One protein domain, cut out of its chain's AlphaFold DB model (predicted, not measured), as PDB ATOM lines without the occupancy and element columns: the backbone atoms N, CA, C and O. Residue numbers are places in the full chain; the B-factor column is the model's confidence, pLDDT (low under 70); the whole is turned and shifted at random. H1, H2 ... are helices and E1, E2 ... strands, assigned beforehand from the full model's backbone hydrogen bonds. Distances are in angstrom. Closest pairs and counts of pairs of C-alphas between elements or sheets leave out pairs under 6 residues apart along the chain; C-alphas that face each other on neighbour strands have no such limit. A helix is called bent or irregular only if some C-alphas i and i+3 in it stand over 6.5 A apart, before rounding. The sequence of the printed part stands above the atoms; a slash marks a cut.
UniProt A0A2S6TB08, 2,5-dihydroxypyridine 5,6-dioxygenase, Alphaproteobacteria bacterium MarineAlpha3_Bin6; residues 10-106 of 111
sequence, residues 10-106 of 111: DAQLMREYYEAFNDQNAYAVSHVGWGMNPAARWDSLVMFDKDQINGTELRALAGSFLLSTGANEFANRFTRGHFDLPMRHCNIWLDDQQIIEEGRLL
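What this domain is: This is residues 10 to 106 of the 111 residues of the protein "2,5-dihydroxypyridine 5,6-dioxygenase" of Alphaproteobacteria bacterium MarineAlpha3_Bin6 (UniProt A0A2S6TB08). A small wall of three strands, E1, E2 and E3, has the short helix H4 over one face and H3 beyond H4; H2 and H1 lie past one end of the strands, and the hairpin of E4 and E5 lies past the other. Residues 10 to 16 of H1 and residues 46 to 52 stick out. The 97 printed residues hold H1 H2 E1 H3 H4 E2 E3 E4 E5 in chain order; both sheets, E1 - E2 - E3 and E4 - E5, are antiparallel. The class is mixed, helices and strands, with under half of the residues in named elements. The whole is only just compact, close to loose, with a radius of gyration of the C-alphas of 14.9 A and spans of 40 by 37 by 25 A.

Where its parts are: H1, residues 10 to 19, begins at C-alpha 10 (180.408, 147.936, 150.282) and is 14.1 A long. H2 is residues 24 to 27, and E1, residues 29 to 34, is 15.0 A long. H3, residues 42 to 46, is irregular: C-alphas 42 and 45 are 7.2 A apart. H4 is residues 56 to 60. E2, residues 65 to 69, is 13.4 A long and E3, residues 83 to 87, 12.7 A. E4 is residues 92 to 94; E5, residues 97 to 101, ends at C-alpha 101 (183.241, 142.631, 124.444).

How they stand to each other: E2 is the inner strand of the sheet; E1 and E2 are antiparallel neighbours, with N 30 and O 68 within hydrogen-bond range at 2.8 A. E2 and E3 form a hairpin, with N 85 and O 67 at 2.8 A. H4 is on the sheet at a height of 8.9 A, only just over E2, with 3 of its 5 C-alphas. H3 and H4 touch, the closest C-alphas being those of Trp 42 and Leu 58, 5.9 A apart. H2 only grazes the sheet, with residues 25 to 27. H1 and H2 are close but not clearly touching, the closest C-alphas being those of Tyr 18 and Ala 26, 6.8 A apart. E4 and E5 form a hairpin, with N 94 and O 97 at 2.9 A. In H1 and H4 every O i to N i+4 pair is within hydrogen-bond range; H3 has 0 of 1, with 1 of 2 O i to N i+3 pairs within range, and H2 is too short for an O i to N i+4 pair.

The domain as a whole: The C-alphas of Asp 51 and Asp 96, the two farthest apart, are 41.2 A apart. The printed part has no cut, and the link E2 to E3, with 13 residues, is long. The mean pLDDT of the printed part is 96.1, and no printed residue is under 70.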
ATOM      1  N   ASP A  10     179.926 149.226 150.794       97.12
ATOM      2  CA  ASP A  10     180.408 147.936 150.282       97.12
ATOM      3  C   ASP A  10     181.924 147.768 150.455       97.12
ATOM      4  O   ASP A  10     182.388 146.705 150.857       97.12
ATOM      5  N   ALA A  11     182.705 148.831 150.230       98.00
ATOM      6  CA  ALA A  11     184.154 148.799 150.420       98.00
ATOM      7  C   ALA A  11     184.534 148.637 151.900       98.00
ATOM      8  O   ALA A  11     185.486 147.922 152.216       98.00
ATOM      9  N   GLN A  12     183.791 149.280 152.810       98.31
ATOM     10  CA  GLN A  12     183.984 149.107 154.250       98.31
ATOM     11  C   GLN A  12     183.658 147.672 154.682       98.31
ATOM     12  O   GLN A  12     184.504 147.026 155.297       98.31
ATOM     13  N   LEU A  13     182.480 147.162 154.312       98.31
ATOM     14  CA  LEU A  13     182.046 145.808 154.661       98.31
ATOM     15  C   LEU A  13     182.994 144.748 154.097       98.31
ATOM     16  O   LEU A  13     183.313 143.777 154.778       98.31
ATOM     17  N   MET A  14     183.484 144.940 152.871       97.56
ATOM     18  CA  MET A  14     184.448 144.026 152.269       97.56
ATOM     19  C   MET A  14     185.764 144.023 153.055       97.56
ATOM     20  O   MET A  14     186.241 142.945 153.394       97.56
ATOM     21  N   ARG A  15     186.319 145.192 153.422       97.88
ATOM     22  CA  ARG A  15     187.525 145.275 154.271       97.88
ATOM     23  C   ARG A  15     187.348 144.532 155.594       97.88
ATOM     24  O   ARG A  15     188.136 143.636 155.880       97.88
ATOM     25  N   GLU A  16     186.286 144.841 156.333       98.00
ATOM     26  CA  GLU A  16     185.987 144.202 157.623       98.00
ATOM     27  C   GLU A  16     185.840 142.678 157.482       98.00
ATOM     28  O   GLU A  16     186.344 141.912 158.305       98.00
ATOM     29  N   TYR A  17     185.192 142.215 156.411       97.81
ATOM     30  CA  TYR A  17     184.955 140.793 156.205       97.81
ATOM     31  C   TYR A  17     186.217 140.025 155.777       97.81
ATOM     32  O   TYR A  17     186.414 138.905 156.242       97.81
ATOM     33  N   TYR A  18     187.113 140.608 154.969       98.00
ATOM     34  CA  TYR A  18     188.436 140.011 154.717       98.00
ATOM     35  C   TYR A  18     189.306 139.989 155.986       98.00
ATOM     36  O   TYR A  18     189.972 138.988 156.257       98.00
ATOM     37  N   GLU A  19     189.301 141.068 156.777       97.62
ATOM     38  CA  GLU A  19     190.060 141.170 158.033       97.62
ATOM     39  C   GLU A  19     189.637 140.110 159.058       97.62
ATOM     40  O   GLU A  19     190.492 139.549 159.745       97.62
ATOM     41  N   ALA A  20     188.349 139.753 159.102       98.06
ATOM     42  CA  ALA A  20     187.815 138.740 160.011       98.06
ATOM     43  C   ALA A  20     188.454 137.344 159.853       98.06
ATOM     44  O   ALA A  20     188.435 136.553 160.797       98.06
ATOM     45  N   PHE A  21     189.043 137.030 158.692       97.50
ATOM     46  CA  PHE A  21     189.762 135.768 158.488       97.50
ATOM     47  C   PHE A  21     191.156 135.753 159.127       97.50
ATOM     48  O   PHE A  21     191.695 134.669 159.339       97.50
ATOM     49  N   ASN A  22     191.730 136.925 159.437       97.38
ATOM     50  CA  ASN A  22     193.077 137.088 159.992       97.38
ATOM     51  C   ASN A  22     194.147 136.259 159.248       97.38
ATOM     52  O   ASN A  22     195.016 135.630 159.852       97.38
ATOM     53  N   ASP A  23     194.048 136.224 157.917       97.81
ATOM     54  CA  ASP A  23     194.917 135.425 157.058       97.81
ATOM     55  C   ASP A  23     195.212 136.169 155.752       97.81
ATOM     56  O   ASP A  23     194.326 136.427 154.936       97.81
ATOM     57  N   GLN A  24     196.488 136.481 155.527       96.19
ATOM     58  CA  GLN A  24     196.955 137.152 154.310       96.19
ATOM     59  C   GLN A  24     196.635 136.363 153.033       96.19
ATOM     60  O   GLN A  24     196.491 136.946 151.958       96.19
ATOM     61  N   ASN A  25     196.495 135.040 153.137       97.69
ATOM     62  CA  ASN A  25     196.175 134.191 152.001       97.69
ATOM     63  C   ASN A  25     194.775 134.457 151.446       97.69
ATOM     64  O   ASN A  25     194.585 134.277 150.244       97.69
ATOM     65  N   ALA A  26     193.835 134.940 152.268       97.88
ATOM     66  CA  ALA A  26     192.494 135.319 151.820       97.88
ATOM     67  C   ALA A  26     192.544 136.398 150.726       97.88
ATOM     68  O   ALA A  26     191.712 136.425 149.834       97.88
ATOM     69  N   TYR A  27     193.569 137.253 150.744       97.94
ATOM     70  CA  TYR A  27     193.729 138.369 149.812       97.94
ATOM     71  C   TYR A  27     194.408 137.979 148.494       97.94
ATOM     72  O   TYR A  27     194.506 138.807 147.578       97.94
ATOM     73  N   ALA A  28     194.976 136.779 148.395       97.88
ATOM     74  CA  ALA A  28     195.718 136.353 147.216       97.88
ATOM     75  C   ALA A  28     194.758 135.916 146.107       97.88
ATOM     76  O   ALA A  28     193.773 135.240 146.378       97.88
ATOM     77  N   VAL A  29     195.054 136.267 144.854       97.62
ATOM     78  CA  VAL A  29     194.256 135.800 143.710       97.62
ATOM     79  C   VAL A  29     194.332 134.269 143.629       97.62
ATOM     80  O   VAL A  29     195.407 133.678 143.792       97.62
ATOM     81  N   SER A  30     193.174 133.645 143.420       97.12
ATOM     82  CA  SER A  30     193.031 132.215 143.162       97.12
ATOM     83  C   SER A  30     192.806 132.000 141.664       97.12
ATOM     84  O   SER A  30     193.740 132.202 140.889       97.12
ATOM     85  N   HIS A  31     191.599 131.637 141.232       97.12
ATOM     86  CA  HIS A  31     191.274 131.481 139.819       97.12
ATOM     87  C   HIS A  31     190.718 132.762 139.194       97.12
ATOM     88  O   HIS A  31     190.087 133.596 139.848       97.12
ATOM     89  N   VAL A  32     190.917 132.867 137.884       97.38
ATOM     90  CA  VAL A  32     190.259 133.837 137.009       97.38
ATOM     91  C   VAL A  32     189.640 133.088 135.839       97.38
ATOM     92  O   VAL A  32     190.148 132.042 135.431       97.38
ATOM     93  N   GLY A  33     188.542 133.601 135.307       97.50
ATOM     94  CA  GLY A  33     187.871 132.991 134.169       97.50
ATOM     95  C   GLY A  33     186.679 133.812 133.716       97.50
ATOM     96  O   GLY A  33     186.495 134.952 134.144       97.50
ATOM     97  N   TRP A  34     185.861 133.219 132.858       97.75
ATOM     98  CA  TRP A  34     184.640 133.840 132.366       97.75
ATOM     99  C   TRP A  34     183.472 132.860 132.352       97.75
ATOM    100  O   TRP A  34     183.656 131.643 132.277       97.75
ATOM    101  N   GLY A  35     182.260 133.402 132.443       96.94
ATOM    102  CA  GLY A  35     181.040 132.606 132.395       96.94
ATOM    103  C   GLY A  35     180.630 132.242 130.967       96.94
ATOM    104  O   GLY A  35     180.820 133.008 130.020       96.94
ATOM    105  N   MET A  36     180.037 131.056 130.829       96.94
ATOM    106  CA  MET A  36     179.654 130.427 129.557       96.94
ATOM    107  C   MET A  36     178.250 129.807 129.620       96.94
ATOM    108  O   MET A  36     177.942 128.917 128.832       96.94
ATOM    109  N   ASN A  37     177.399 130.202 130.570       95.88
ATOM    110  CA  ASN A  37     176.030 129.698 130.653       95.88
ATOM    111  C   ASN A  37     175.036 130.788 130.212       95.88
ATOM    112  O   ASN A  37     174.825 131.744 130.963       95.88
ATOM    113  N   PRO A  38     174.388 130.661 129.038       93.25
ATOM    114  CA  PRO A  38     173.426 131.655 128.561       93.25
ATOM    115  C   PRO A  38     172.101 131.627 129.336       93.25
ATOM    116  O   PRO A  38     171.347 132.594 129.288       93.25
ATOM    117  N   ALA A  39     171.806 130.538 130.056       93.50
ATOM    118  CA  ALA A  39     170.621 130.430 130.904       93.50
ATOM    119  C   ALA A  39     170.835 131.031 132.304       93.50
ATOM    120  O   ALA A  39     169.868 131.248 133.034       93.50
ATOM    121  N   ALA A  40     172.085 131.298 132.694       94.62
ATOM    122  CA  ALA A  40     172.388 131.955 133.955       94.62
ATOM    123  C   ALA A  40     171.963 133.427 133.903       94.62
ATOM    124  O   ALA A  40     172.176 134.117 132.905       94.62
ATOM    125  N   ARG A  41     171.362 133.918 134.990       92.69
ATOM    126  CA  ARG A  41     170.819 135.276 135.050       92.69
ATOM    127  C   ARG A  41     171.416 136.069 136.199       92.69
ATOM    128  O   ARG A  41     171.548 135.566 137.308       92.69
ATOM    129  N   TRP A  42     171.721 137.337 135.931       92.25
ATOM    130  CA  TRP A  42     172.233 138.269 136.939       92.25
ATOM    131  C   TRP A  42     171.203 138.612 138.019       92.25
ATOM    132  O   TRP A  42     171.549 138.842 139.172       92.25
ATOM    133  N   ASP A  43     169.926 138.649 137.645       93.06
ATOM    134  CA  ASP A  43     168.815 138.955 138.545       93.06
ATOM    135  C   ASP A  43     168.410 137.762 139.432       93.06
ATOM    136  O   ASP A  43     167.437 137.855 140.169       93.06
ATOM    137  N   SER A  44     169.160 136.655 139.437       92.00
ATOM    138  CA  SER A  44     168.866 135.507 140.304       92.00
ATOM    139  C   SER A  44     168.908 135.859 141.795       92.00
ATOM    140  O   SER A  44     168.070 135.377 142.550       92.00
ATOM    141  N   LEU A  45     169.814 136.748 142.224       88.81
ATOM    142  CA  LEU A  45     169.952 137.129 143.637       88.81
ATOM    143  C   LEU A  45     168.732 137.855 144.216       88.81
ATOM    144  O   LEU A  45     168.624 137.950 145.434       88.81
ATOM    145  N   VAL A  46     167.840 138.397 143.379       92.38
ATOM    146  CA  VAL A  46     166.590 139.007 143.866       92.38
ATOM    147  C   VAL A  46     165.435 138.007 143.936       92.38
ATOM    148  O   VAL A  46     164.392 138.335 144.493       92.38
ATOM    149  N   MET A  47     165.608 136.809 143.371       92.81
ATOM    150  CA  MET A  47     164.567 135.778 143.290       92.81
ATOM    151  C   MET A  47     164.700 134.702 144.370       92.81
ATOM    152  O   MET A  47     163.732 133.992 144.627       92.81
ATOM    153  N   PHE A  48     165.880 134.574 144.978       91.31
ATOM    154  CA  PHE A  48     166.183 133.561 145.985       91.31
ATOM    155  C   PHE A  48     166.715 134.198 147.262       91.31
ATOM    156  O   PHE A  48     167.491 135.157 147.219       91.31
ATOM    157  N   ASP A  49     166.346 133.615 148.399       93.12
ATOM    158  CA  ASP A  49     166.950 133.961 149.679       93.12
ATOM    159  C   ASP A  49     168.411 133.486 149.737       93.12
ATOM    160  O   ASP A  49     168.829 132.549 149.051       93.12
ATOM    161  N   LYS A  50     169.222 134.131 150.583       91.25
ATOM    162  CA  LYS A  50     170.667 133.846 150.696       91.25
ATOM    163  C   LYS A  50     170.980 132.405 151.107       91.25
ATOM    164  O   LYS A  50     172.076 131.933 150.834       91.25
ATOM    165  N   ASP A  51     170.062 131.736 151.796       94.19
ATOM    166  CA  ASP A  51     170.192 130.347 152.240       94.19
ATOM    167  C   ASP A  51     169.681 129.326 151.207       94.19
ATOM    168  O   ASP A  51     169.899 128.127 151.374       94.19
ATOM    169  N   GLN A  52     169.050 129.781 150.121       93.62
ATOM    170  CA  GLN A  52     168.510 128.925 149.060       93.62
ATOM    171  C   GLN A  52     169.501 128.688 147.919       93.62
ATOM    172  O   GLN A  52     169.350 127.730 147.162       93.62
ATOM    173  N   ILE A  53     170.513 129.546 147.787       91.12
ATOM    174  CA  ILE A  53     171.494 129.487 146.704       91.12
ATOM    175  C   ILE A  53     172.910 129.683 147.233       91.12
ATOM    176  O   ILE A  53     173.156 130.403 148.193       91.12
ATOM    177  N   ASN A  54     173.877 129.083 146.548       90.06
ATOM    178  CA  ASN A  54     175.295 129.348 146.788       90.06
ATOM    179  C   ASN A  54     175.855 130.434 145.849       90.06
ATOM    180  O   ASN A  54     177.034 130.768 145.953       90.06
ATOM    181  N   GLY A  55     175.041 130.970 144.926       89.62
ATOM    182  CA  GLY A  55     175.411 131.991 143.941       89.62
ATOM    183  C   GLY A  55     176.053 131.445 142.659       89.62
ATOM    184  O   GLY A  55     176.812 132.158 141.999       89.62
ATOM    185  N   THR A  56     175.842 130.170 142.317       91.69
ATOM    186  CA  THR A  56     176.369 129.559 141.076       91.69
ATOM    187  C   THR A  56     175.878 130.297 139.827       91.69
ATOM    188  O   THR A  56     176.622 130.455 138.861       91.69
ATOM    189  N   GLU A  57     174.661 130.827 139.876       90.81
ATOM    190  CA  GLU A  57     174.023 131.607 138.818       90.81
ATOM    191  C   GLU A  57     174.881 132.811 138.417       90.81
ATOM    192  O   GLU A  57     175.045 133.092 137.232       90.81
ATOM    193  N   LEU A  58     175.494 133.494 139.388       92.31
ATOM    194  CA  LEU A  58     176.356 134.634 139.091       92.31
ATOM    195  C   LEU A  58     177.741 134.220 138.593       92.31
ATOM    196  O   LEU A  58     178.338 134.928 137.783       92.31
ATOM    197  N   ARG A  59     178.244 133.066 139.045       96.00
ATOM    198  CA  ARG A  59     179.545 132.521 138.619       96.00
ATOM    199  C   ARG A  59     179.535 132.036 137.172       96.00
ATOM    200  O   ARG A  59     180.580 132.018 136.535       96.00
ATOM    201  N   ALA A  60     178.369 131.640 136.661       96.06
ATOM    202  CA  ALA A  60     178.231 131.048 135.334       96.06
ATOM    203  C   ALA A  60     177.728 132.022 134.252       96.06
ATOM    204  O   ALA A  60     177.716 131.641 133.081       96.06
ATOM    205  N   LEU A  61     177.317 133.245 134.621       95.88
ATOM    206  CA  LEU A  61     176.716 134.234 133.716       95.88
ATOM    207  C   LEU A  61     177.535 134.410 132.429       95.88
ATOM    208  O   LEU A  61     178.680 134.846 132.486       95.88
ATOM    209  N   ALA A  62     176.943 134.099 131.273       96.56
ATOM    210  CA  ALA A  62     177.626 134.229 129.988       96.56
ATOM    211  C   ALA A  62     178.255 135.623 129.808       96.56
ATOM    212  O   ALA A  62     177.584 136.642 129.971       96.56
ATOM    213  N   GLY A  63     179.551 135.649 129.483       97.00
ATOM    214  CA  GLY A  63     180.310 136.879 129.253       97.00
ATOM    215  C   GLY A  63     180.716 137.650 130.516       97.00
ATOM    216  O   GLY A  63     181.328 138.710 130.400       97.00
ATOM    217  N   SER A  64     180.419 137.155 131.722       97.19
ATOM    218  CA  SER A  64     180.972 137.733 132.954       97.19
ATOM    219  C   SER A  64     182.460 137.410 133.098       97.19
ATOM    220  O   SER A  64     182.928 136.392 132.591       97.19
ATOM    221  N   PHE A  65     183.200 138.249 133.823       98.12
ATOM    222  CA  PHE A  65     184.514 137.890 134.355       98.12
ATOM    223  C   PHE A  65     184.352 137.404 135.792       98.12
ATOM    224  O   PHE A  65     183.697 138.070 136.591       98.12
ATOM    225  N   LEU A  66     184.974 136.287 136.151       97.75
ATOM    226  CA  LEU A  66     184.979 135.785 137.519       97.75
ATOM    227  C   LEU A  66     186.384 135.892 138.102       97.75
ATOM    228  O   LEU A  66     187.275 135.142 137.706       97.75
ATOM    229  N   LEU A  67     186.567 136.800 139.060       97.06
ATOM    230  CA  LEU A  67     187.767 136.864 139.890       97.06
ATOM    231  C   LEU A  67     187.529 136.086 141.179       97.06
ATOM    232  O   LEU A  67     186.506 136.289 141.828       97.06
ATOM    233  N   SER A  68     188.496 135.271 141.587       97.50
ATOM    234  CA  SER A  68     188.485 134.643 142.901       97.50
ATOM    235  C   SER A  68     189.718 134.990 143.725       97.50
ATOM    236  O   SER A  68     190.807 135.214 143.185       97.50
ATOM    237  N   THR A  69     189.556 135.033 145.045       98.31
ATOM    238  CA  THR A  69     190.655 135.193 146.006       98.31
ATOM    239  C   THR A  69     190.588 134.125 147.087       98.31
ATOM    240  O   THR A  69     189.516 133.585 147.361       98.31
ATOM    241  N   GLY A  70     191.733 133.824 147.695       98.25
ATOM    242  CA  GLY A  70     191.832 132.871 148.784       98.25
ATOM    243  C   GLY A  70     192.525 131.574 148.404       98.25
ATOM    244  O   GLY A  70     193.657 131.564 147.903       98.25
ATOM    245  N   ALA A  71     191.858 130.464 148.714       97.50
ATOM    246  CA  ALA A  71     192.428 129.128 148.633       97.50
ATOM    247  C   ALA A  71     192.855 128.767 147.203       97.50
ATOM    248  O   ALA A  71     192.143 129.022 146.234       97.50
ATOM    249  N   ASN A  72     194.036 128.162 147.080       97.56
ATOM    250  CA  ASN A  72     194.562 127.597 145.844       97.56
ATOM    251  C   ASN A  72     195.554 126.481 146.197       97.56
ATOM    252  O   ASN A  72     196.701 126.743 146.568       97.56
ATOM    253  N   GLU A  73     195.113 125.235 146.065       94.56
ATOM    254  CA  GLU A  73     195.901 124.055 146.435       94.56
ATOM    255  C   GLU A  73     197.134 123.874 145.537       94.56
ATOM    256  O   GLU A  73     198.199 123.496 146.024       94.56
ATOM    257  N   PHE A  74     197.045 124.257 144.257       95.56
ATOM    258  CA  PHE A  74     198.180 124.240 143.324       95.56
ATOM    259  C   PHE A  74     199.276 125.241 143.704       95.56
ATOM    260  O   PHE A  74     200.425 125.089 143.295       95.56
ATOM    261  N   ALA A  75     198.930 126.253 144.503       95.50
ATOM    262  CA  ALA A  75     199.856 127.233 145.059       95.50
ATOM    263  C   ALA A  75     200.142 127.001 146.554       95.50
ATOM    264  O   ALA A  75     200.654 127.905 147.218       95.50
ATOM    265  N   ASN A  76     199.799 125.823 147.095       96.56
ATOM    266  CA  ASN A  76     199.966 125.467 148.508       96.56
ATOM    267  C   ASN A  76     199.321 126.491 149.467       96.56
ATOM    268  O   ASN A  76     199.874 126.823 150.519       96.56
ATOM    269  N   ARG A  77     198.158 127.034 149.082       96.94
ATOM    270  CA  ARG A  77     197.441 128.073 149.824       96.94
ATOM    271  C   ARG A  77     196.115 127.537 150.360       96.94
ATOM    272  O   ARG A  77     195.149 127.412 149.612       96.94
ATOM    273  N   PHE A  78     196.056 127.277 151.663       96.50
ATOM    274  CA  PHE A  78     194.884 126.720 152.345       96.50
ATOM    275  C   PHE A  78     194.335 127.737 153.344       96.50
ATOM    276  O   PHE A  78     194.755 127.783 154.496       96.50
ATOM    277  N   THR A  79     193.418 128.582 152.882       97.38
ATOM    278  CA  THR A  79     192.764 129.600 153.707       97.38
ATOM    279  C   THR A  79     191.259 129.395 153.712       97.38
ATOM    280  O   THR A  79     190.693 128.863 152.759       97.38
ATOM    281  N   ARG A  80     190.603 129.824 154.791       97.12
ATOM    282  CA  ARG A  80     189.137 129.814 154.886       97.12
ATOM    283  C   ARG A  80     188.491 131.033 154.231       97.12
ATOM    284  O   ARG A  80     187.293 130.991 153.972       97.12
ATOM    285  N   GLY A  81     189.255 132.103 153.999       96.94
ATOM    286  CA  GLY A  81     188.768 133.284 153.293       96.94
ATOM    287  C   GLY A  81     188.773 133.018 151.801       96.94
ATOM    288  O   GLY A  81     189.841 133.021 151.199       96.94
ATOM    289  N   HIS A  82     187.599 132.755 151.229       97.12
ATOM    290  CA  HIS A  82     187.415 132.487 149.803       97.12
ATOM    291  C   HIS A  82     186.287 133.349 149.256       97.12
ATOM    292  O   HIS A  82     185.186 133.360 149.808       97.12
ATOM    293  N   PHE A  83     186.555 134.045 148.156       96.31
ATOM    294  CA  PHE A  83     185.615 134.991 147.571       96.31
ATOM    295  C   PHE A  83     185.557 134.840 146.073       96.31
ATOM    296  O   PHE A  83     186.590 134.927 145.420       96.31
ATOM    297  N   ASP A  84     184.343 134.733 145.545       96.75
ATOM    298  CA  ASP A  84     184.075 134.759 144.115       96.75
ATOM    299  C   ASP A  84     183.369 136.069 143.762       96.75
ATOM    300  O   ASP A  84     182.310 136.386 144.305       96.75
ATOM    301  N   LEU A  85     183.978 136.838 142.864       95.69
ATOM    302  CA  LEU A  85     183.592 138.198 142.505       95.69
ATOM    303  C   LEU A  85     183.228 138.240 141.012       95.69
ATOM    304  O   LEU A  85     184.101 138.463 140.166       95.69
ATOM    305  N   PRO A  86     181.955 137.977 140.663       95.56
ATOM    306  CA  PRO A  86     181.483 138.060 139.290       95.56
ATOM    307  C   PRO A  86     181.340 139.527 138.866       95.56
ATOM    308  O   PRO A  86     180.648 140.317 139.508       95.56
ATOM    309  N   MET A  87     181.976 139.888 137.756       96.56
ATOM    310  CA  MET A  87     181.975 141.224 137.167       96.56
ATOM    311  C   MET A  87     181.294 141.199 135.797       96.56
ATOM    312  O   MET A  87     181.503 140.293 134.990       96.56
ATOM    313  N   ARG A  88     180.459 142.204 135.530       95.62
ATOM    314  CA  ARG A  88     179.766 142.389 134.249       95.62
ATOM    315  C   ARG A  88     180.403 143.514 133.452       95.62
ATOM    316  O   ARG A  88     181.081 144.362 134.020       95.62
ATOM    317  N   HIS A  89     180.105 143.541 132.153       97.25
ATOM    318  CA  HIS A  89     180.541 144.609 131.248       97.25
ATOM    319  C   HIS A  89     182.070 144.706 131.130       97.25
ATOM    320  O   HIS A  89     182.631 145.782 130.971       97.25
ATOM    321  N   CYS A  90     182.759 143.568 131.232       97.94
ATOM    322  CA  CYS A  90     184.200 143.502 131.027       97.94
ATOM    323  C   CYS A  90     184.525 143.272 129.547       97.94
ATOM    324  O   CYS A  90     183.811 142.546 128.853       97.94
ATOM    325  N   ASN A  91     185.653 143.827 129.105       98.25
ATOM    326  CA  ASN A  91     186.363 143.373 127.914       98.25
ATOM    327  C   ASN A  91     187.440 142.379 128.361       98.25
ATOM    328  O   ASN A  91     188.230 142.707 129.246       98.25
ATOM    329  N   ILE A  92     187.463 141.174 127.789       98.06
ATOM    330  CA  ILE A  92     188.437 140.134 128.156       98.06
ATOM    331  C   ILE A  92     189.223 139.727 126.919       98.06
ATOM    332  O   ILE A  92     188.647 139.438 125.867       98.06
ATOM    333  N   TRP A  93     190.540 139.691 127.092       98.00
ATOM    334  CA  TRP A  93     191.519 139.332 126.080       98.00
ATOM    335  C   TRP A  93     192.316 138.119 126.557       98.00
ATOM    336  O   TRP A  93     192.687 138.043 127.730       98.00
ATOM    337  N   LEU A  94     192.557 137.181 125.647       97.00
ATOM    338  CA  LEU A  94     193.575 136.148 125.791       97.00
ATOM    339  C   LEU A  94     194.705 136.515 124.844       97.00
ATOM    340  O   LEU A  94     194.513 136.501 123.629       97.00
ATOM    341  N   ASP A  95     195.848 136.891 125.411       96.75
ATOM    342  CA  ASP A  95     196.941 137.504 124.662       96.75
ATOM    343  C   ASP A  95     196.412 138.690 123.824       96.75
ATOM    344  O   ASP A  95     195.811 139.613 124.377       96.75
ATOM    345  N   ASP A  96     196.562 138.637 122.500       97.38
ATOM    346  CA  ASP A  96     196.097 139.668 121.565       97.38
ATOM    347  C   ASP A  96     194.683 139.407 121.006       97.38
ATOM    348  O   ASP A  96     194.209 140.138 120.135       97.38
ATOM    349  N   GLN A  97     193.987 138.367 121.474       97.62
ATOM    350  CA  GLN A  97     192.651 138.011 121.001       97.62
ATOM    351  C   GLN A  97     191.571 138.431 121.999       97.62
ATOM    352  O   GLN A  97     191.448 137.867 123.088       97.62
ATOM    353  N   GLN A  98     190.705 139.362 121.596       98.06
ATOM    354  CA  GLN A  98     189.502 139.669 122.362       98.06
ATOM    355  C   GLN A  98     188.515 138.507 122.274       98.06
ATOM    356  O   GLN A  98     188.149 138.065 121.184       98.06
ATOM    357  N   ILE A  99     188.058 138.033 123.428       97.94
ATOM    358  CA  ILE A  99     187.086 136.940 123.528       97.94
ATOM    359  C   ILE A  99     185.744 137.392 124.112       97.94
ATOM    360  O   ILE A  99     184.730 136.732 123.891       97.94
ATOM    361  N   ILE A 100     185.721 138.519 124.836       98.38
ATOM    362  CA  ILE A 100     184.506 139.128 125.390       98.38
ATOM    363  C   ILE A 100     184.549 140.640 125.161       98.38
ATOM    364  O   ILE A 100     185.558 141.288 125.445       98.38
ATOM    365  N   GLU A 101     183.442 141.196 124.669       98.06
ATOM    366  CA  GLU A 101     183.241 142.631 124.444       98.06
ATOM    367  C   GLU A 101     182.046 143.146 125.254       98.06
ATOM    368  O   GLU A 101     180.905 142.749 125.012       98.06
ATOM    369  N   GLU A 102     182.293 144.038 126.215       97.88
ATOM    370  CA  GLU A 102     181.268 144.653 127.074       97.88
ATOM    371  C   GLU A 102     180.330 143.618 127.727       97.88
ATOM    372  O   GLU A 102     179.119 143.815 127.869       97.88
ATOM    373  N   GLY A 103     180.896 142.479 128.137       96.75
ATOM    374  CA  GLY A 103     180.155 141.359 128.718       96.75
ATOM    375  C   GLY A 103     179.422 140.462 127.714       96.75
ATOM    376  O   GLY A 103     178.579 139.669 128.126       96.75
ATOM    377  N   ARG A 104     179.704 140.566 126.409       96.81
ATOM    378  CA  ARG A 104     179.193 139.656 125.370       96.81
ATOM    379  C   ARG A 104     180.298 138.722 124.892       96.81
ATOM    380  O   ARG A 104     181.372 139.187 124.525       96.81
ATOM    381  N   LEU A 105     180.020 137.419 124.862       97.38
ATOM    382  CA  LEU A 105     180.902 136.426 124.240       97.38
ATOM    383  C   LEU A 105     181.087 136.754 122.750       97.38
ATOM    384  O   LEU A 105     180.113 137.064 122.063       97.38
ATOM    385  N   LEU A 106     182.322 136.675 122.255       97.44
ATOM    386  CA  LEU A 106     182.647 136.790 120.832       97.44
ATOM    387  C   LEU A 106     182.819 135.395 120.204       97.44
ATOM    388  O   LEU A 106     183.108 134.432 120.916       97.44
TER     389      LEU A 106